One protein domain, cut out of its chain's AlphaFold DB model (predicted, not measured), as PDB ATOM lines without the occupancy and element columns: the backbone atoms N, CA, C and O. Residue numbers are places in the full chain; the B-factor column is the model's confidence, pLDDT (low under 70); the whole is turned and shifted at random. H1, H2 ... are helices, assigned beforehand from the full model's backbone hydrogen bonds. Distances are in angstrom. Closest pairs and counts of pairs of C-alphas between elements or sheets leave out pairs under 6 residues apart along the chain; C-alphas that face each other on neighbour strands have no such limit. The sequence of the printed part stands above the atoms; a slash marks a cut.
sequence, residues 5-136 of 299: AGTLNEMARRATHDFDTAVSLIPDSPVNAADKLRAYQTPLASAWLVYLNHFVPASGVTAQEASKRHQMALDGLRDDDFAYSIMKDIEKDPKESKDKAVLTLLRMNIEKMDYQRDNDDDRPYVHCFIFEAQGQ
ATOM      1  N   ALA A   5      29.027   8.559 -20.122       80.25
ATOM      2  CA  ALA A   5      28.377   8.071 -21.336       80.25
ATOM      3  C   ALA A   5      28.666   6.580 -21.599       80.25
ATOM      4  O   ALA A   5      27.746   5.823 -21.884       80.25
ATOM      5  N   GLY A   6      29.916   6.132 -21.425       80.38
ATOM      6  CA  GLY A   6      30.283   4.720 -21.557       80.38
ATOM      7  C   GLY A   6      29.573   3.818 -20.544       80.38
ATOM      8  O   GLY A   6      29.058   2.769 -20.917       80.38
ATOM      9  N   THR A   7      29.470   4.245 -19.282       83.38
ATOM     10  CA  THR A   7      28.734   3.491 -18.251       83.38
ATOM     11  C   THR A   7      27.238   3.404 -18.557       83.38
ATOM     12  O   THR A   7      26.654   2.334 -18.412       83.38
ATOM     13  N   LEU A   8      26.614   4.501 -19.004       84.00
ATOM     14  CA  LEU A   8      25.194   4.507 -19.374       84.00
ATOM     15  C   LEU A   8      24.910   3.582 -20.564       84.00
ATOM     16  O   LEU A   8      23.941   2.831 -20.521       84.00
ATOM     17  N   ASN A   9      25.782   3.573 -21.575       83.94
ATOM     18  CA  ASN A   9      25.651   2.668 -22.719       83.94
ATOM     19  C   ASN A   9      25.797   1.195 -22.309       83.94
ATOM     20  O   ASN A   9      25.027   0.356 -22.764       83.94
ATOM     21  N   GLU A  10      26.744   0.867 -21.427       83.69
ATOM     22  CA  GLU A  10      26.904  -0.501 -20.910       83.69
ATOM     23  C   GLU A  10      25.686  -0.961 -20.099       83.69
ATOM     24  O   GLU A  10      25.246  -2.101 -20.241       83.69
ATOM     25  N   MET A  11      25.113  -0.074 -19.280       84.62
ATOM     26  CA  MET A  11      23.881  -0.361 -18.543       84.62
ATOM     27  C   MET A  11      22.693  -0.578 -19.484       84.62
ATOM     28  O   MET A  11      21.924  -1.510 -19.267       84.62
ATOM     29  N   ALA A  12      22.561   0.246 -20.529       84.31
ATOM     30  CA  ALA A  12      21.502   0.108 -21.522       84.31
ATOM     31  C   ALA A  12      21.602  -1.230 -22.268       84.31
ATOM     32  O   ALA A  12      20.626  -1.972 -22.302       84.31
ATOM     33  N   ARG A  13      22.794  -1.596 -22.767       84.88
ATOM     34  CA  ARG A  13      23.004  -2.896 -23.430       84.88
ATOM     35  C   ARG A  13      22.690  -4.072 -22.515       84.88
ATOM     36  O   ARG A  13      22.031  -5.011 -22.942       84.88
ATOM     37  N   ARG A  14      23.113  -4.015 -21.248       86.31
ATOM     38  CA  ARG A  14      22.790  -5.071 -20.280       86.31
ATOM     39  C   ARG A  14      21.283  -5.189 -20.059       86.31
ATOM     40  O   ARG A  14      20.768  -6.296 -20.066       86.31
ATOM     41  N   ALA A  15      20.579  -4.068 -19.904       86.81
ATOM     42  CA  ALA A  15      19.130  -4.080 -19.733       86.81
ATOM     43  C   ALA A  15      18.404  -4.674 -20.952       86.81
ATOM     44  O   ALA A  15      17.441  -5.416 -20.765       86.81
ATOM     45  N   THR A  16      18.883  -4.384 -22.168       88.25
ATOM     46  CA  THR A  16      18.396  -4.988 -23.417       88.25
ATOM     47  C   THR A  16      18.634  -6.496 -23.439       88.25
ATOM     48  O   THR A  16      17.689  -7.256 -23.611       88.25
ATOM     49  N   HIS A  17      19.860  -6.942 -23.163       88.94
ATOM     50  CA  HIS A  17      20.191  -8.366 -23.113       88.94
ATOM     51  C   HIS A  17      19.366  -9.122 -22.057       88.94
ATOM     52  O   HIS A  17      18.855 -10.210 -22.316       88.94
ATOM     53  N   ASP A  18      19.203  -8.550 -20.861       91.75
ATOM     54  CA  ASP A  18      18.403  -9.150 -19.787       91.75
ATOM     55  C   ASP A  18      16.916  -9.241 -20.174       91.75
ATOM     56  O   ASP A  18      16.241 -10.213 -19.821       91.75
ATOM     57  N   PHE A  19      16.414  -8.253 -20.923       94.62
ATOM     58  CA  PHE A  19      15.061  -8.261 -21.470       94.62
ATOM     59  C   PHE A  19      14.889  -9.365 -22.519       94.62
ATOM     60  O   PHE A  19      13.968 -10.172 -22.415       94.62
ATOM     61  N   ASP A  20      15.795  -9.447 -23.490       93.06
ATOM     62  CA  ASP A  20      15.741 -10.446 -24.558       93.06
ATOM     63  C   ASP A  20      15.911 -11.868 -23.986       93.06
ATOM     64  O   ASP A  20      15.197 -12.794 -24.370       93.06
ATOM     65  N   THR A  21      16.748 -12.026 -22.952       92.94
ATOM     66  CA  THR A  21      16.846 -13.268 -22.169       92.94
ATOM     67  C   THR A  21      15.503 -13.620 -21.525       92.94
ATOM     68  O   THR A  21      15.088 -14.777 -21.561       92.94
ATOM     69  N   ALA A  22      14.784 -12.649 -20.952       96.12
ATOM     70  CA  ALA A  22      13.460 -12.896 -20.380       96.12
ATOM     71  C   ALA A  22      12.450 -13.384 -21.429       96.12
ATOM     72  O   ALA A  22      11.660 -14.276 -21.128       96.12
ATOM     73  N   VAL A  23      12.503 -12.844 -22.650       96.69
ATOM     74  CA  VAL A  23      11.673 -13.295 -23.777       96.69
ATOM     75  C   VAL A  23      12.056 -14.708 -24.223       96.69
ATOM     76  O   VAL A  23      11.178 -15.547 -24.400       96.69
ATOM     77  N   SER A  24      13.352 -15.015 -24.327       94.75
ATOM     78  CA  SER A  24      13.826 -16.347 -24.739       94.75
ATOM     79  C   SER A  24      13.403 -17.477 -23.788       94.75
ATOM     80  O   SER A  24      13.324 -18.628 -24.196       94.75
ATOM     81  N   LEU A  25      13.075 -17.155 -22.530       96.25
ATOM     82  CA  LEU A  25      12.585 -18.119 -21.539       96.25
ATOM     83  C   LEU A  25      11.115 -18.513 -21.737       96.25
ATOM     84  O   LEU A  25      10.638 -19.396 -21.027       96.25
ATOM     85  N   ILE A  26      10.371 -17.847 -22.625       97.94
ATOM     86  CA  ILE A  26       8.928 -18.070 -22.786       97.94
ATOM     87  C   ILE A  26       8.586 -19.529 -23.142       97.94
ATOM     88  O   ILE A  26       7.691 -20.059 -22.481       97.94
ATOM     89  N   PRO A  27       9.253 -20.193 -24.110       96.62
ATOM     90  CA  PRO A  27       8.923 -21.575 -24.469       96.62
ATOM     91  C   PRO A  27       9.103 -22.563 -23.309       96.62
ATOM     92  O   PRO A  27       8.222 -23.378 -23.050       96.62
ATOM     93  N   ASP A  28      10.208 -22.447 -22.567       97.06
ATOM     94  CA  ASP A  28      10.599 -23.440 -21.556       97.06
ATOM     95  C   ASP A  28      10.089 -23.117 -20.148       97.06
ATOM     96  O   ASP A  28       9.921 -23.997 -19.302       97.06
ATOM     97  N   SER A  29       9.890 -21.834 -19.849       97.62
ATOM     98  CA  SER A  29       9.612 -21.358 -18.498       97.62
ATOM     99  C   SER A  29       8.751 -20.081 -18.495       97.62
ATOM    100  O   SER A  29       9.166 -19.046 -17.947       97.62
ATOM    101  N   PRO A  30       7.510 -20.143 -19.012       97.81
ATOM    102  CA  PRO A  30       6.667 -18.967 -19.233       97.81
ATOM    103  C   PRO A  30       6.315 -18.185 -17.959       97.81
ATOM    104  O   PRO A  30       6.141 -16.970 -18.025       97.81
ATOM    105  N   VAL A  31       6.252 -18.839 -16.791       98.38
ATOM    106  CA  VAL A  31       6.046 -18.162 -15.493       98.38
ATOM    107  C   VAL A  31       7.236 -17.262 -15.148       98.38
ATOM    108  O   VAL A  31       7.059 -16.075 -14.885       98.38
ATOM    109  N   ASN A  32       8.463 -17.793 -15.222       98.19
ATOM    110  CA  ASN A  32       9.668 -17.003 -14.946       98.19
ATOM    111  C   ASN A  32       9.866 -15.889 -15.983       98.19
ATOM    112  O   ASN A  32      10.332 -14.804 -15.632       98.19
ATOM    113  N   ALA A  33       9.517 -16.143 -17.249       98.19
ATOM    114  CA  ALA A  33       9.518 -15.121 -18.289       98.19
ATOM    115  C   ALA A  33       8.550 -13.980 -17.935       98.19
ATOM    116  O   ALA A  33       8.958 -12.818 -17.912       98.19
ATOM    117  N   ALA A  34       7.301 -14.300 -17.569       98.44
ATOM    118  CA  ALA A  34       6.311 -13.315 -17.134       98.44
ATOM    119  C   ALA A  34       6.803 -12.489 -15.933       98.44
ATOM    120  O   ALA A  34       6.719 -11.260 -15.952       98.44
ATOM    121  N   ASP A  35       7.367 -13.140 -14.913       98.19
ATOM    122  CA  ASP A  35       7.893 -12.467 -13.721       98.19
ATOM    123  C   ASP A  35       9.026 -11.491 -14.045       98.19
ATOM    124  O   ASP A  35       9.041 -10.366 -13.540       98.19
ATOM    125  N   LYS A  36       9.945 -11.877 -14.935       98.06
ATOM    126  CA  LYS A  36      11.010 -10.985 -15.408       98.06
ATOM    127  C   LYS A  36      10.446  -9.826 -16.227       98.06
ATOM    128  O   LYS A  36      10.802  -8.679 -15.972       98.06
ATOM    129  N   LEU A  37       9.532 -10.092 -17.159       98.25
ATOM    130  CA  LEU A  37       8.921  -9.067 -18.014       98.25
ATOM    131  C   LEU A  37       8.116  -8.036 -17.211       98.25
ATOM    132  O   LEU A  37       8.115  -6.853 -17.552       98.25
ATOM    133  N   ARG A  38       7.494  -8.432 -16.093       97.88
ATOM    134  CA  ARG A  38       6.775  -7.516 -15.187       97.88
ATOM    135  C   ARG A  38       7.650  -6.405 -14.613       97.88
ATOM    136  O   ARG A  38       7.121  -5.319 -14.350       97.88
ATOM    137  N   ALA A  39       8.951  -6.657 -14.447       96.19
ATOM    138  CA  ALA A  39       9.916  -5.671 -13.964       96.19
ATOM    139  C   ALA A  39      10.087  -4.486 -14.932       96.19
ATOM    140  O   ALA A  39      10.512  -3.408 -14.520       96.19
ATOM    141  N   TYR A  40       9.700  -4.656 -16.199       95.88
ATOM    142  CA  TYR A  40       9.789  -3.629 -17.224       95.88
ATOM    143  C   TYR A  40       8.447  -2.893 -17.381       95.88
ATOM    144  O   TYR A  40       7.359  -3.478 -17.435       95.88
ATOM    145  N   GLN A  41       8.521  -1.566 -17.465       93.06
ATOM    146  CA  GLN A  41       7.380  -0.678 -17.723       93.06
ATOM    147  C   GLN A  41       7.470  -0.095 -19.138       93.06
ATOM    148  O   GLN A  41       7.287   1.101 -19.343       93.06
ATOM    149  N   THR A  42       7.810  -0.944 -20.110       96.00
ATOM    150  CA  THR A  42       7.945  -0.562 -21.519       96.00
ATOM    151  C   THR A  42       6.755  -1.069 -22.340       96.00
ATOM    152  O   THR A  42       6.112  -2.054 -21.946       96.00
ATOM    153  N   PRO A  43       6.452  -0.432 -23.487       97.69
ATOM    154  CA  PRO A  43       5.441  -0.926 -24.420       97.69
ATOM    155  C   PRO A  43       5.697  -2.369 -24.874       97.69
ATOM    156  O   PRO A  43       4.809  -3.208 -24.750       97.69
ATOM    157  N   LEU A  44       6.938  -2.703 -25.249       97.56
ATOM    158  CA  LEU A  44       7.298  -4.056 -25.683       97.56
ATOM    159  C   LEU A  44       7.117  -5.112 -24.585       97.56
ATOM    160  O   LEU A  44       6.520  -6.155 -24.838       97.56
ATOM    161  N   ALA A  45       7.567  -4.850 -23.352       98.12
ATOM    162  CA  ALA A  45       7.321  -5.765 -22.231       98.12
ATOM    163  C   ALA A  45       5.823  -6.000 -22.017       98.12
ATOM    164  O   ALA A  45       5.379  -7.101 -21.700       98.12
ATOM    165  N   SER A  46       5.036  -4.941 -22.204       98.75
ATOM    166  CA  SER A  46       3.593  -4.995 -22.047       98.75
ATOM    167  C   SER A  46       2.935  -5.804 -23.169       98.75
ATOM    168  O   SER A  46       2.077  -6.628 -22.867       98.75
ATOM    169  N   ALA A  47       3.388  -5.668 -24.419       98.69
ATOM    170  CA  ALA A  47       2.931  -6.491 -25.538       98.69
ATOM    171  C   ALA A  47       3.237  -7.985 -25.312       98.69
ATOM    172  O   ALA A  47       2.364  -8.827 -25.510       98.69
ATOM    173  N   TRP A  48       4.421  -8.319 -24.785       98.69
ATOM    174  CA  TRP A  48       4.749  -9.698 -24.406       98.69
ATOM    175  C   TRP A  48       3.863 -10.253 -23.289       98.69
ATOM    176  O   TRP A  48       3.474 -11.415 -23.336       98.69
ATOM    177  N   LEU A  49       3.500  -9.444 -22.292       98.81
ATOM    178  CA  LEU A  49       2.566  -9.880 -21.247       98.81
ATOM    179  C   LEU A  49       1.150 -10.109 -21.805       98.81
ATOM    180  O   LEU A  49       0.461 -11.022 -21.354       98.81
ATOM    181  N   VAL A  50       0.724  -9.337 -22.812       98.81
ATOM    182  CA  VAL A  50      -0.530  -9.600 -23.543       98.81
ATOM    183  C   VAL A  50      -0.437 -10.917 -24.318       98.81
ATOM    184  O   VAL A  50      -1.340 -11.745 -24.193       98.81
ATOM    185  N   TYR A  51       0.668 -11.152 -25.038       98.75
ATOM    186  CA  TYR A  51       0.946 -12.429 -25.710       98.75
ATOM    187  C   TYR A  51       0.873 -13.605 -24.728       98.75
ATOM    188  O   TYR A  51       0.159 -14.576 -24.971       98.75
ATOM    189  N   LEU A  52       1.548 -13.498 -23.581       98.75
ATOM    190  CA  LEU A  52       1.580 -14.544 -22.559       98.75
ATOM    191  C   LEU A  52       0.195 -14.832 -21.977       98.75
ATOM    192  O   LEU A  52      -0.144 -15.994 -21.791       98.75
ATOM    193  N   ASN A  53      -0.633 -13.815 -21.726       98.69
ATOM    194  CA  ASN A  53      -2.004 -14.045 -21.270       98.69
ATOM    195  C   ASN A  53      -2.862 -14.768 -22.317       98.69
ATOM    196  O   ASN A  53      -3.678 -15.612 -21.951       98.69
ATOM    197  N   HIS A  54      -2.706 -14.408 -23.591       98.44
ATOM    198  CA  HIS A  54      -3.570 -14.896 -24.663       98.44
ATOM    199  C   HIS A  54      -3.170 -16.291 -25.156       98.44
ATOM    200  O   HIS A  54      -4.029 -17.161 -25.258       98.44
ATOM    201  N   PHE A  55      -1.878 -16.527 -25.395       98.50
ATOM    202  CA  PHE A  55      -1.374 -17.773 -25.985       98.50
ATOM    203  C   PHE A  55      -0.755 -18.741 -24.977       98.50
ATOM    204  O   PHE A  55      -0.680 -19.938 -25.240       98.50
ATOM    205  N   VAL A  56      -0.319 -18.257 -23.809       98.00
ATOM    206  CA  VAL A  56       0.379 -19.086 -22.814       98.00
ATOM    207  C   VAL A  56      -0.264 -18.940 -21.429       98.00
ATOM    208  O   VAL A  56       0.370 -18.418 -20.507       98.00
ATOM    209  N   PRO A  57      -1.508 -19.417 -21.211       94.81
ATOM    210  CA  PRO A  57      -2.217 -19.229 -19.937       94.81
ATOM    211  C   PRO A  57      -1.440 -19.720 -18.703       94.81
ATOM    212  O   PRO A  57      -1.588 -19.174 -17.610       94.81
ATOM    213  N   ALA A  58      -0.560 -20.712 -18.883       96.31
ATOM    214  CA  ALA A  58       0.339 -21.225 -17.850       96.31
ATOM    215  C   ALA A  58       1.365 -20.195 -17.333       96.31
ATOM    216  O   ALA A  58       1.963 -20.417 -16.288       96.31
ATOM    217  N   SER A  59       1.555 -19.063 -18.019       97.88
ATOM    218  CA  SER A  59       2.420 -17.950 -17.598       97.88
ATOM    219  C   SER A  59       1.953 -17.247 -16.317       97.88
ATOM    220  O   SER A  59       2.729 -16.537 -15.679       97.88
ATOM    221  N   GLY A  60       0.677 -17.404 -15.944       97.75
ATOM    222  CA  GLY A  60       0.093 -16.740 -14.780       97.75
ATOM    223  C   GLY A  60      -0.171 -15.241 -14.975       97.75
ATOM    224  O   GLY A  60      -0.416 -14.536 -13.996       97.75
ATOM    225  N   VAL A  61      -0.121 -14.720 -16.207       98.50
ATOM    226  CA  VAL A  61      -0.587 -13.355 -16.503       98.50
ATOM    227  C   VAL A  61      -2.113 -13.336 -16.480       98.50
ATOM    228  O   VAL A  61      -2.770 -14.062 -17.223       98.50
ATOM    229  N   THR A  62      -2.695 -12.502 -15.618       98.44
ATOM    230  CA  THR A  62      -4.157 -12.416 -15.466       98.44
ATOM    231  C   THR A  62      -4.795 -11.560 -16.562       98.44
ATOM    232  O   THR A  62      -4.154 -10.669 -17.114       98.44
ATOM    233  N   ALA A  63      -6.091 -11.750 -16.824       98.06
ATOM    234  CA  ALA A  63      -6.824 -10.917 -17.784       98.06
ATOM    235  C   ALA A  63      -6.835  -9.422 -17.396       98.06
ATOM    236  O   ALA A  63      -6.743  -8.551 -18.260       98.06
ATOM    237  N   GLN A  64      -6.907  -9.110 -16.095       98.12
ATOM    238  CA  GLN A  64      -6.845  -7.728 -15.604       98.12
ATOM    239  C   GLN A  64      -5.469  -7.103 -15.866       98.12
ATOM    240  O   GLN A  64      -5.380  -5.959 -16.314       98.12
ATOM    241  N   GLU A  65      -4.399  -7.857 -15.607       98.25
ATOM    242  CA  GLU A  65      -3.036  -7.433 -15.921       98.25
ATOM    243  C   GLU A  65      -2.867  -7.218 -17.429       98.25
ATOM    244  O   GLU A  65      -2.417  -6.151 -17.842       98.25
ATOM    245  N   ALA A  66      -3.295  -8.182 -18.245       98.31
ATOM    246  CA  ALA A  66      -3.213  -8.110 -19.697       98.31
ATOM    247  C   ALA A  66      -3.968  -6.902 -20.263       98.31
ATOM    248  O   ALA A  66      -3.425  -6.198 -21.103       98.31
ATOM    249  N   SER A  67      -5.164  -6.583 -19.758       98.25
ATOM    250  CA  SER A  67      -5.916  -5.394 -20.185       98.25
ATOM    251  C   SER A  67      -5.157  -4.089 -19.905       98.25
ATOM    252  O   SER A  67      -5.081  -3.213 -20.767       98.25
ATOM    253  N   LYS A  68      -4.518  -3.968 -18.733       98.12
ATOM    254  CA  LYS A  68      -3.670  -2.807 -18.419       98.12
ATOM    255  C   LYS A  68      -2.435  -2.750 -19.324       98.12
ATOM    256  O   LYS A  68      -2.082  -1.680 -19.815       98.12
ATOM    257  N   ARG A  69      -1.769  -3.889 -19.531       98.56
ATOM    258  CA  ARG A  69      -0.563  -3.994 -20.365       98.56
ATOM    259  C   ARG A  69      -0.865  -3.732 -21.841       98.56
ATOM    260  O   ARG A  69      -0.088  -3.053 -22.500       98.56
ATOM    261  N   HIS A  70      -2.027  -4.149 -22.321       98.62
ATOM    262  CA  HIS A  70      -2.517  -3.828 -23.655       98.62
ATOM    263  C   HIS A  70      -2.575  -2.317 -23.884       98.62
ATOM    264  O   HIS A  70      -2.021  -1.828 -24.862       98.62
ATOM    265  N   GLN A  71      -3.157  -1.555 -22.949       97.88
ATOM    266  CA  GLN A  71      -3.193  -0.096 -23.072       97.88
ATOM    267  C   GLN A  71      -1.784   0.513 -23.113       97.88
ATOM    268  O   GLN A  71      -1.544   1.410 -23.910       97.88
ATOM    269  N   MET A  72      -0.839   0.006 -22.314       98.12
ATOM    270  CA  MET A  72       0.553   0.483 -22.334       98.12
ATOM    271  C   MET A  72       1.277   0.169 -23.651       98.12
ATOM    272  O   MET A  72       2.052   0.994 -24.129       98.12
ATOM    273  N   ALA A  73       1.045  -1.012 -24.226       98.31
ATOM    274  CA  ALA A  73       1.606  -1.399 -25.519       98.31
ATOM    275  C   ALA A  73       1.029  -0.541 -26.653       98.31
ATOM    276  O   ALA A  73       1.780  -0.036 -27.483       98.31
ATOM    277  N   LEU A  74      -0.287  -0.318 -26.639       97.88
ATOM    278  CA  LEU A  74      -0.984   0.532 -27.599       97.88
ATOM    279  C   LEU A  74      -0.564   2.007 -27.469       97.88
ATOM    280  O   LEU A  74      -0.350   2.686 -28.469       97.88
ATOM    281  N   ASP A  75      -0.382   2.508 -26.244       96.75
ATOM    282  CA  ASP A  75       0.107   3.870 -25.997       96.75
ATOM    283  C   ASP A  75       1.538   4.080 -26.515       96.75
ATOM    284  O   ASP A  75       1.879   5.186 -26.930       96.75
ATOM    285  N   GLY A  76       2.352   3.019 -26.549       95.56
ATOM    286  CA  GLY A  76       3.693   3.035 -27.137       95.56
ATOM    287  C   GLY A  76       3.735   3.213 -28.655       95.56
ATOM    288  O   GLY A  76       4.820   3.424 -29.192       95.56
ATOM    289  N   LEU A  77       2.587   3.137 -29.335       96.44
ATOM    290  CA  LEU A  77       2.461   3.390 -30.772       96.44
ATOM    291  C   LEU A  77       2.035   4.833 -31.089       96.44
ATOM    292  O   LEU A  77       1.996   5.202 -32.252       96.44
ATOM    293  N   ARG A  78       1.690   5.667 -30.095       94.44
ATOM    294  CA  ARG A  78       1.112   7.011 -30.325       94.44
ATOM    295  C   ARG A  78       2.070   8.046 -30.920       94.44
ATOM    296  O   ARG A  78       1.631   9.115 -31.316       94.44
ATOM    297  N   ASP A  79       3.367   7.779 -30.917       92.31
ATOM    298  CA  ASP A  79       4.364   8.560 -31.660       92.31
ATOM    299  C   ASP A  79       4.350   8.245 -33.168       92.31
ATOM    300  O   ASP A  79       5.048   8.900 -33.940       92.31
ATOM    301  N   ASP A  80       3.539   7.270 -33.581       92.62
ATOM    302  CA  ASP A  80       3.313   6.833 -34.949       92.62
ATOM    303  C   ASP A  80       1.806   6.675 -35.213       92.62
ATOM    304  O   ASP A  80       1.229   5.589 -35.102       92.62
ATOM    305  N   ASP A  81       1.156   7.786 -35.566       92.25
ATOM    306  CA  ASP A  81      -0.297   7.847 -35.778       92.25
ATOM    307  C   ASP A  81      -0.804   6.804 -36.789       92.25
ATOM    308  O   ASP A  81      -1.930   6.318 -36.665       92.25
ATOM    309  N   PHE A  82       0.023   6.432 -37.773       93.00
ATOM    310  CA  PHE A  82      -0.349   5.450 -38.788       93.00
ATOM    311  C   PHE A  82      -0.386   4.029 -38.217       93.00
ATOM    312  O   PHE A  82      -1.414   3.358 -38.330       93.00
ATOM    313  N   ALA A  83       0.685   3.588 -37.547       94.25
ATOM    314  CA  ALA A  83       0.710   2.279 -36.887       94.25
ATOM    315  C   ALA A  83      -0.368   2.178 -35.798       94.25
ATOM    316  O   ALA A  83      -1.079   1.175 -35.707       94.25
ATOM    317  N   TYR A  84      -0.553   3.250 -35.021       96.50
ATOM    318  CA  TYR A  84      -1.625   3.330 -34.037       96.50
ATOM    319  C   TYR A  84      -3.007   3.165 -34.687       96.50
ATOM    320  O   TYR A  84      -3.810   2.367 -34.204       96.50
ATOM    321  N   SER A  85      -3.288   3.868 -35.793       96.19
ATOM    322  CA  SER A  85      -4.565   3.754 -36.511       96.19
ATOM    323  C   SER A  85      -4.819   2.336 -37.016       96.19
ATOM    324  O   SER A  85      -5.899   1.804 -36.765       96.19
ATOM    325  N   ILE A  86      -3.826   1.697 -37.647       95.94
ATOM    326  CA  ILE A  86      -3.939   0.310 -38.130       95.94
ATOM    327  C   ILE A  86      -4.312  -0.630 -36.982       95.94
ATOM    328  O   ILE A  86      -5.257  -1.407 -37.103       95.94
ATOM    329  N   MET A  87      -3.628  -0.526 -35.839       97.69
ATOM    330  CA  MET A  87      -3.928  -1.372 -34.683       97.69
ATOM    331  C   MET A  87      -5.357  -1.140 -34.163       97.69
ATOM    332  O   MET A  87      -6.069  -2.093 -33.852       97.69
ATOM    333  N   LYS A  88      -5.822   0.119 -34.113       96.81
ATOM    334  CA  LYS A  88      -7.210   0.432 -33.727       96.81
ATOM    335  C   LYS A  88      -8.237  -0.129 -34.708       96.81
ATOM    336  O   LYS A  88      -9.338  -0.445 -34.262       96.81
ATOM    337  N   ASP A  89      -7.922  -0.185 -35.996       96.62
ATOM    338  CA  ASP A  89      -8.829  -0.711 -37.016       96.62
ATOM    339  C   ASP A  89      -8.901  -2.241 -36.938       96.62
ATOM    340  O   ASP A  89     -10.006  -2.781 -36.885       96.62
ATOM    341  N   ILE A  90      -7.761  -2.921 -36.758       96.19
ATOM    342  CA  ILE A  90      -7.700  -4.372 -36.502       96.19
ATOM    343  C   ILE A  90      -8.498  -4.749 -35.246       96.19
ATOM    344  O   ILE A  90      -9.284  -5.689 -35.269       96.19
ATOM    345  N   GLU A  91      -8.358  -4.001 -34.145       95.12
ATOM    346  CA  GLU A  91      -9.114  -4.256 -32.904       95.12
ATOM    347  C   GLU A  91     -10.636  -4.099 -33.055       95.12
ATOM    348  O   GLU A  91     -11.396  -4.632 -32.243       95.12
ATOM    349  N   LYS A  92     -11.092  -3.302 -34.029       95.06
ATOM    350  CA  LYS A  92     -12.513  -2.984 -34.234       95.06
ATOM    351  C   LYS A  92     -13.168  -3.834 -35.310       95.06
ATOM    352  O   LYS A  92     -14.398  -3.915 -35.310       95.06
ATOM    353  N   ASP A  93     -12.400  -4.399 -36.237       95.38
ATOM    354  CA  ASP A  93     -12.950  -5.211 -37.314       95.38
ATOM    355  C   ASP A  93     -13.401  -6.578 -36.763       95.38
ATOM    356  O   ASP A  93     -12.574  -7.371 -36.319       95.38
ATOM    357  N   PRO A  94     -14.708  -6.906 -36.796       92.12
ATOM    358  CA  PRO A  94     -15.201  -8.196 -36.319       92.12
ATOM    359  C   PRO A  94     -14.736  -9.393 -37.166       92.12
ATOM    360  O   PRO A  94     -14.976 -10.533 -36.767       92.12
ATOM    361  N   LYS A  95     -14.144  -9.159 -38.345       93.25
ATOM    362  CA  LYS A  95     -13.542 -10.206 -39.180       93.25
ATOM    363  C   LYS A  95     -12.132 -10.566 -38.732       93.25
ATOM    364  O   LYS A  95     -11.671 -11.658 -39.051       93.25
ATOM    365  N   GLU A  96     -11.461  -9.667 -38.019       93.31
ATOM    366  CA  GLU A  96     -10.106  -9.893 -37.548       93.31
ATOM    367  C   GLU A  96     -10.112 -10.798 -36.316       93.31
ATOM    368  O   GLU A  96     -10.922 -10.660 -35.393       93.31
ATOM    369  N   SER A  97      -9.203 -11.773 -36.306       95.06
ATOM    370  CA  SER A  97      -9.080 -12.686 -35.175       95.06
ATOM    371  C   SER A  97      -8.367 -11.998 -34.012       95.06
ATOM    372  O   SER A  97      -7.469 -11.170 -34.185       95.06
ATOM    373  N   LYS A  98      -8.727 -12.389 -32.784       95.56
ATOM    374  CA  LYS A  98      -8.024 -11.904 -31.592       95.56
ATOM    375  C   LYS A  98      -6.546 -12.317 -31.600       95.56
ATOM    376  O   LYS A  98      -5.709 -11.559 -31.121       95.56
ATOM    377  N   ASP A  99      -6.239 -13.486 -32.159       97.62
ATOM    378  CA  ASP A  99      -4.876 -14.006 -32.284       97.62
ATOM    379  C   ASP A  99      -4.023 -13.066 -33.138       97.62
ATOM    380  O   ASP A  99      -2.979 -12.597 -32.678       97.62
ATOM    381  N   LYS A 100      -4.516 -12.710 -34.332       95.69
ATOM    382  CA  LYS A 100      -3.857 -11.756 -35.224       95.69
ATOM    383  C   LYS A 100      -3.703 -10.393 -34.556       95.69
ATOM    384  O   LYS A 100      -2.603  -9.862 -34.544       95.69
ATOM    385  N   ALA A 101      -4.739  -9.870 -33.896       97.69
ATOM    386  CA  ALA A 101      -4.645  -8.588 -33.194       97.69
ATOM    387  C   ALA A 101      -3.537  -8.566 -32.117       97.69
ATOM    388  O   ALA A 101      -2.746  -7.624 -32.053       97.69
ATOM    389  N   VAL A 102      -3.434  -9.613 -31.288       98.50
ATOM    390  CA  VAL A 102      -2.385  -9.707 -30.254       98.50
ATOM    391  C   VAL A 102      -0.991  -9.814 -30.879       98.50
ATOM    392  O   VAL A 102      -0.054  -9.171 -30.400       98.50
ATOM    393  N   LEU A 103      -0.844 -10.606 -31.943       98.62
ATOM    394  CA  LEU A 103       0.434 -10.796 -32.631       98.62
ATOM    395  C   LEU A 103       0.867  -9.548 -33.405       98.62
ATOM    396  O   LEU A 103       2.041  -9.190 -33.351       98.62
ATOM    397  N   THR A 104      -0.059  -8.831 -34.044       98.25
ATOM    398  CA  THR A 104       0.230  -7.563 -34.725       98.25
ATOM    399  C   THR A 104       0.643  -6.483 -33.727       98.25
ATOM    400  O   THR A 104       1.638  -5.795 -33.958       98.25
ATOM    401  N   LEU A 105      -0.029  -6.379 -32.572       98.50
ATOM    402  CA  LEU A 105       0.388  -5.467 -31.500       98.50
ATOM    403  C   LEU A 105       1.819  -5.769 -31.032       98.50
ATOM    404  O   LEU A 105       2.605  -4.848 -30.779       98.50
ATOM    405  N   LEU A 106       2.167  -7.053 -30.918       98.50
ATOM    406  CA  LEU A 106       3.518  -7.485 -30.576       98.50
ATOM    407  C   LEU A 106       4.528  -7.128 -31.676       98.50
ATOM    408  O   LEU A 106       5.529  -6.488 -31.358       98.50
ATOM    409  N   ARG A 107       4.253  -7.464 -32.945       96.81
ATOM    410  CA  ARG A 107       5.095  -7.113 -34.106       96.81
ATOM    411  C   ARG A 107       5.412  -5.622 -34.131       96.81
ATOM    412  O   ARG A 107       6.584  -5.260 -34.146       96.81
ATOM    413  N   MET A 108       4.399  -4.759 -34.048       97.00
ATOM    414  CA  MET A 108       4.590  -3.304 -34.088       97.00
ATOM    415  C   MET A 108       5.481  -2.793 -32.946       97.00
ATOM    416  O   MET A 108       6.238  -1.842 -33.113       97.00
ATOM    417  N   ASN A 109       5.424  -3.421 -31.769       96.75
ATOM    418  CA  ASN A 109       6.307  -3.069 -30.657       96.75
ATOM    419  C   ASN A 109       7.736  -3.613 -30.833       96.75
ATOM    420  O   ASN A 109       8.677  -3.009 -30.312       96.75
ATOM    421  N   ILE A 110       7.910  -4.729 -31.547       95.25
ATOM    422  CA  ILE A 110       9.219  -5.274 -31.932       95.25
ATOM    423  C   ILE A 110       9.874  -4.388 -33.000       95.25
ATOM    424  O   ILE A 110      11.052  -4.094 -32.869       95.25
ATOM    425  N   GLU A 111       9.133  -3.886 -33.989       92.88
ATOM    426  CA  GLU A 111       9.648  -2.987 -35.047       92.88
ATOM    427  C   GLU A 111      10.318  -1.721 -34.514       92.88
ATOM    428  O   GLU A 111      11.230  -1.174 -35.125       92.88
ATOM    429  N   LYS A 112       9.866  -1.239 -33.356       89.94
ATOM    430  CA  LYS A 112      10.439  -0.054 -32.704       89.94
ATOM    431  C   LYS A 112      11.801  -0.332 -32.069       89.94
ATOM    432  O   LYS A 112      12.429   0.589 -31.545       89.94
ATOM    433  N   MET A 113      12.217  -1.593 -32.021       86.94
ATOM    434  CA  MET A 113      13.465  -2.030 -31.425       86.94
ATOM    435  C   MET A 113      14.545  -2.233 -32.480       86.94
ATOM    436  O   MET A 113      14.294  -2.761 -33.555       86.94
ATOM    437  N   ASP A 114      15.777  -1.916 -32.102       79.50
ATOM    438  CA  ASP A 114      16.966  -2.127 -32.930       79.50
ATOM    439  C   ASP A 114      17.459  -3.583 -32.831       79.50
ATOM    440  O   ASP A 114      18.520  -3.865 -32.272       79.50
ATOM    441  N   TYR A 115      16.619  -4.537 -33.243       78.75
ATOM    442  CA  TYR A 115      17.041  -5.932 -33.375       78.75
ATOM    443  C   TYR A 115      17.851  -6.121 -34.658       78.75
ATOM    444  O   TYR A 115      17.491  -5.604 -35.715       78.75
ATOM    445  N   GLN A 116      18.906  -6.931 -34.591       72.44
ATOM    446  CA  GLN A 116      19.802  -7.172 -35.717       72.44
ATOM    447  C   GLN A 116      19.570  -8.577 -36.277       72.44
ATOM    448  O   GLN A 116      20.029  -9.565 -35.715       72.44
ATOM    449  N   ARG A 117      18.853  -8.664 -37.406       71.94
ATOM    450  CA  ARG A 117      18.553  -9.938 -38.088       71.94
ATOM    451  C   ARG A 117      19.819 -10.661 -38.562       71.94
ATOM    452  O   ARG A 117      19.876 -11.886 -38.524       71.94
ATOM    453  N   ASP A 118      20.816  -9.907 -39.027       68.38
ATOM    454  CA  ASP A 118      22.041 -10.440 -39.642       68.38
ATOM    455  C   ASP A 118      23.258 -10.498 -38.724       68.38
ATOM    456  O   ASP A 118      24.320 -10.950 -39.150       68.38
ATOM    457  N   ASN A 119      23.114 -10.063 -37.474       64.38
ATOM    458  CA  ASN A 119      24.211 -10.021 -36.525       64.38
ATOM    459  C   ASN A 119      23.753 -10.508 -35.148       64.38
ATOM    460  O   ASN A 119      23.195  -9.750 -34.350       64.38
ATOM    461  N   ASP A 120      24.042 -11.777 -34.874       61.56
ATOM    462  CA  ASP A 120      23.684 -12.435 -33.617       61.56
ATOM    463  C   ASP A 120      24.477 -11.900 -32.408       61.56
ATOM    464  O   ASP A 120      24.107 -12.173 -31.267       61.56
ATOM    465  N   ASP A 121      25.539 -11.112 -32.628       60.31
ATOM    466  CA  ASP A 121      26.459 -10.691 -31.564       60.31
ATOM    467  C   ASP A 121      25.934  -9.534 -30.689       60.31
ATOM    468  O   ASP A 121      26.455  -9.332 -29.588       60.31
ATOM    469  N   ASP A 122      24.937  -8.760 -31.141       65.50
ATOM    470  CA  ASP A 122      24.468  -7.563 -30.410       65.50
ATOM    471  C   ASP A 122      23.019  -7.689 -29.916       65.50
ATOM    472  O   ASP A 122      22.745  -7.439 -28.739       65.50
ATOM    473  N   ARG A 123      22.080  -8.106 -30.784       77.50
ATOM    474  CA  ARG A 123      20.668  -8.270 -30.399       77.50
ATOM    475  C   ARG A 123      19.871  -9.186 -31.351       77.50
ATOM    476  O   ARG A 123      19.208  -8.671 -32.259       77.50
ATOM    477  N   PRO A 124      19.893 -10.518 -31.158       78.00
ATOM    478  CA  PRO A 124      19.221 -11.464 -32.050       78.00
ATOM    479  C   PRO A 124      17.692 -11.403 -31.929       78.00
ATOM    480  O   PRO A 124      17.135 -10.939 -30.930       78.00
ATOM    481  N   TYR A 125      16.996 -11.920 -32.942       82.31
ATOM    482  CA  TYR A 125      15.534 -12.034 -32.934       82.31
ATOM    483  C   TYR A 125      15.103 -13.138 -31.957       82.31
ATOM    484  O   TYR A 125      15.171 -14.325 -32.257       82.31
ATOM    485  N   VAL A 126      14.637 -12.751 -30.768       87.62
ATOM    486  CA  VAL A 126      14.226 -13.692 -29.705       87.62
ATOM    487  C   VAL A 126      12.776 -14.174 -29.816       87.62
ATOM    488  O   VAL A 126      12.345 -15.023 -29.039       87.62
ATOM    489  N   HIS A 127      12.002 -13.648 -30.767       93.75
ATOM    490  CA  HIS A 127      10.581 -13.966 -30.945       93.75
ATOM    491  C   HIS A 127      10.308 -15.121 -31.914       93.75
ATOM    492  O   HIS A 127       9.149 -15.483 -32.092       93.75
ATOM    493  N   CYS A 128      11.332 -15.714 -32.534       93.31
ATOM    494  CA  CYS A 128      11.153 -16.663 -33.639       93.31
ATOM    495  C   CYS A 128      10.347 -17.919 -33.287       93.31
ATOM    496  O   CYS A 128       9.670 -18.471 -34.152       93.31
ATOM    497  N   PHE A 129      10.328 -18.323 -32.014       94.81
ATOM    498  CA  PHE A 129       9.500 -19.437 -31.544       94.81
ATOM    499  C   PHE A 129       7.993 -19.222 -31.794       94.81
ATOM    500  O   PHE A 129       7.231 -20.185 -31.834       94.81
ATOM    501  N   ILE A 130       7.541 -17.971 -31.959       96.69
ATOM    502  CA  ILE A 130       6.132 -17.639 -32.210       96.69
ATOM    503  C   ILE A 130       5.631 -18.272 -33.509       96.69
ATOM    504  O   ILE A 130       4.474 -18.681 -33.562       96.69
ATOM    505  N   PHE A 131       6.472 -18.364 -34.539       96.38
ATOM    506  CA  PHE A 131       6.052 -18.876 -35.843       96.38
ATOM    507  C   PHE A 131       5.681 -20.358 -35.776       96.38
ATOM    508  O   PHE A 131       4.642 -20.753 -36.296       96.38
ATOM    509  N   GLU A 132       6.469 -21.163 -35.060       94.25
ATOM    510  CA  GLU A 132       6.126 -22.564 -34.801       94.25
ATOM    511  C   GLU A 132       4.922 -22.679 -33.852       94.25
ATOM    512  O   GLU A 132       4.016 -23.477 -34.084       94.25
ATOM    513  N   ALA A 133       4.879 -21.850 -32.804       95.75
ATOM    514  CA  ALA A 133       3.862 -21.949 -31.762       95.75
ATOM    515  C   ALA A 133       2.459 -21.498 -32.211       95.75
ATOM    516  O   ALA A 133       1.471 -22.081 -31.772       95.75
ATOM    517  N   GLN A 134       2.364 -20.456 -33.044       96.69
ATOM    518  CA  GLN A 134       1.092 -19.813 -33.416       96.69
ATOM    519  C   GLN A 134       0.722 -19.986 -34.897       96.69
ATOM    520  O   GLN A 134      -0.405 -19.672 -35.288       96.69
ATOM    521  N   GLY A 135       1.634 -20.504 -35.725       94.06
ATOM    522  CA  GLY A 135       1.375 -20.853 -37.122       94.06
ATOM    523  C   GLY A 135       0.808 -19.695 -37.946       94.06
ATOM    524  O   GLY A 135       1.324 -18.580 -37.907       94.06
ATOM    525  N   GLN A 136      -0.281 -19.962 -38.675       93.12
ATOM    526  CA  GLN A 136      -0.878 -19.034 -39.644       93.12
ATOM    527  C   GLN A 136      -1.136 -17.629 -39.088       93.12
ATOM    528  O   GLN A 136      -0.841 -16.648 -39.762       93.12
TER     529      GLN A 136
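Overview. This is residues 5 to 136 of the 299 residues of an uncharacterized protein of Cronobacter dublinensis 582 (UniProt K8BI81). H3 is the core of a small helical body: H2, H4 and H6 pack round it, H5 packs on H6, and the long helix H1 joins H2 by its last residues, its residues 5 to 12 sticking out as an arm. After H6 a long link leads to short H7, which touches no helix. The 132 printed residues are compact, all helix, with seven named helices, H1 to H7 in order, and no named strand; the radius of gyration of the C-alphas is 14.8 A and the spans are 49 by 34 by 29 A.

Arrangement. Start at H1, residues 5 to 24; its residues 19 to 24 alone touch H2, residues 30 to 38, and their closest C-alphas, Ala 22 and Ala 33, are 5.0 A apart. H2 forms a hairpin with H3, residues 43 to 55, at a shallow tilt of 27 degrees, closest at C-alphas 37 and 45, 5.6 A. H3 touches H4, residues 63 to 75, closest at C-alphas 43 and 73, 4.0 A, at a tilt of 38 degrees, only just steep. H5, residues 81 to 92, and H6, residues 98 to 111, form a hairpin at 14 degrees, closest at C-alphas 90 and 101, 6.2 A. H6 touches H3 too, at C-alphas 44 and 109, 5.2 A. H7, residues 129 to 134, is only just apart from H3, 8.1 A at the closest C-alphas. In each of the seven helices, every O i to N i+4 pair is within hydrogen-bond range.

Along the chain. Find C-alpha 5 at (28.377, 8.071, -21.336); H1 runs 28.6 A from there. H6 spans 20.1 A. H7 ends at C-alpha 134, (1.092, -19.813, -33.416).

Size, cuts and confidence. C-alphas 6 and 95 are the two farthest apart, 49.5 A. The printed part has no cut; the link H6 to H7 is long. Residues 118 to 122 have pLDDT under 70.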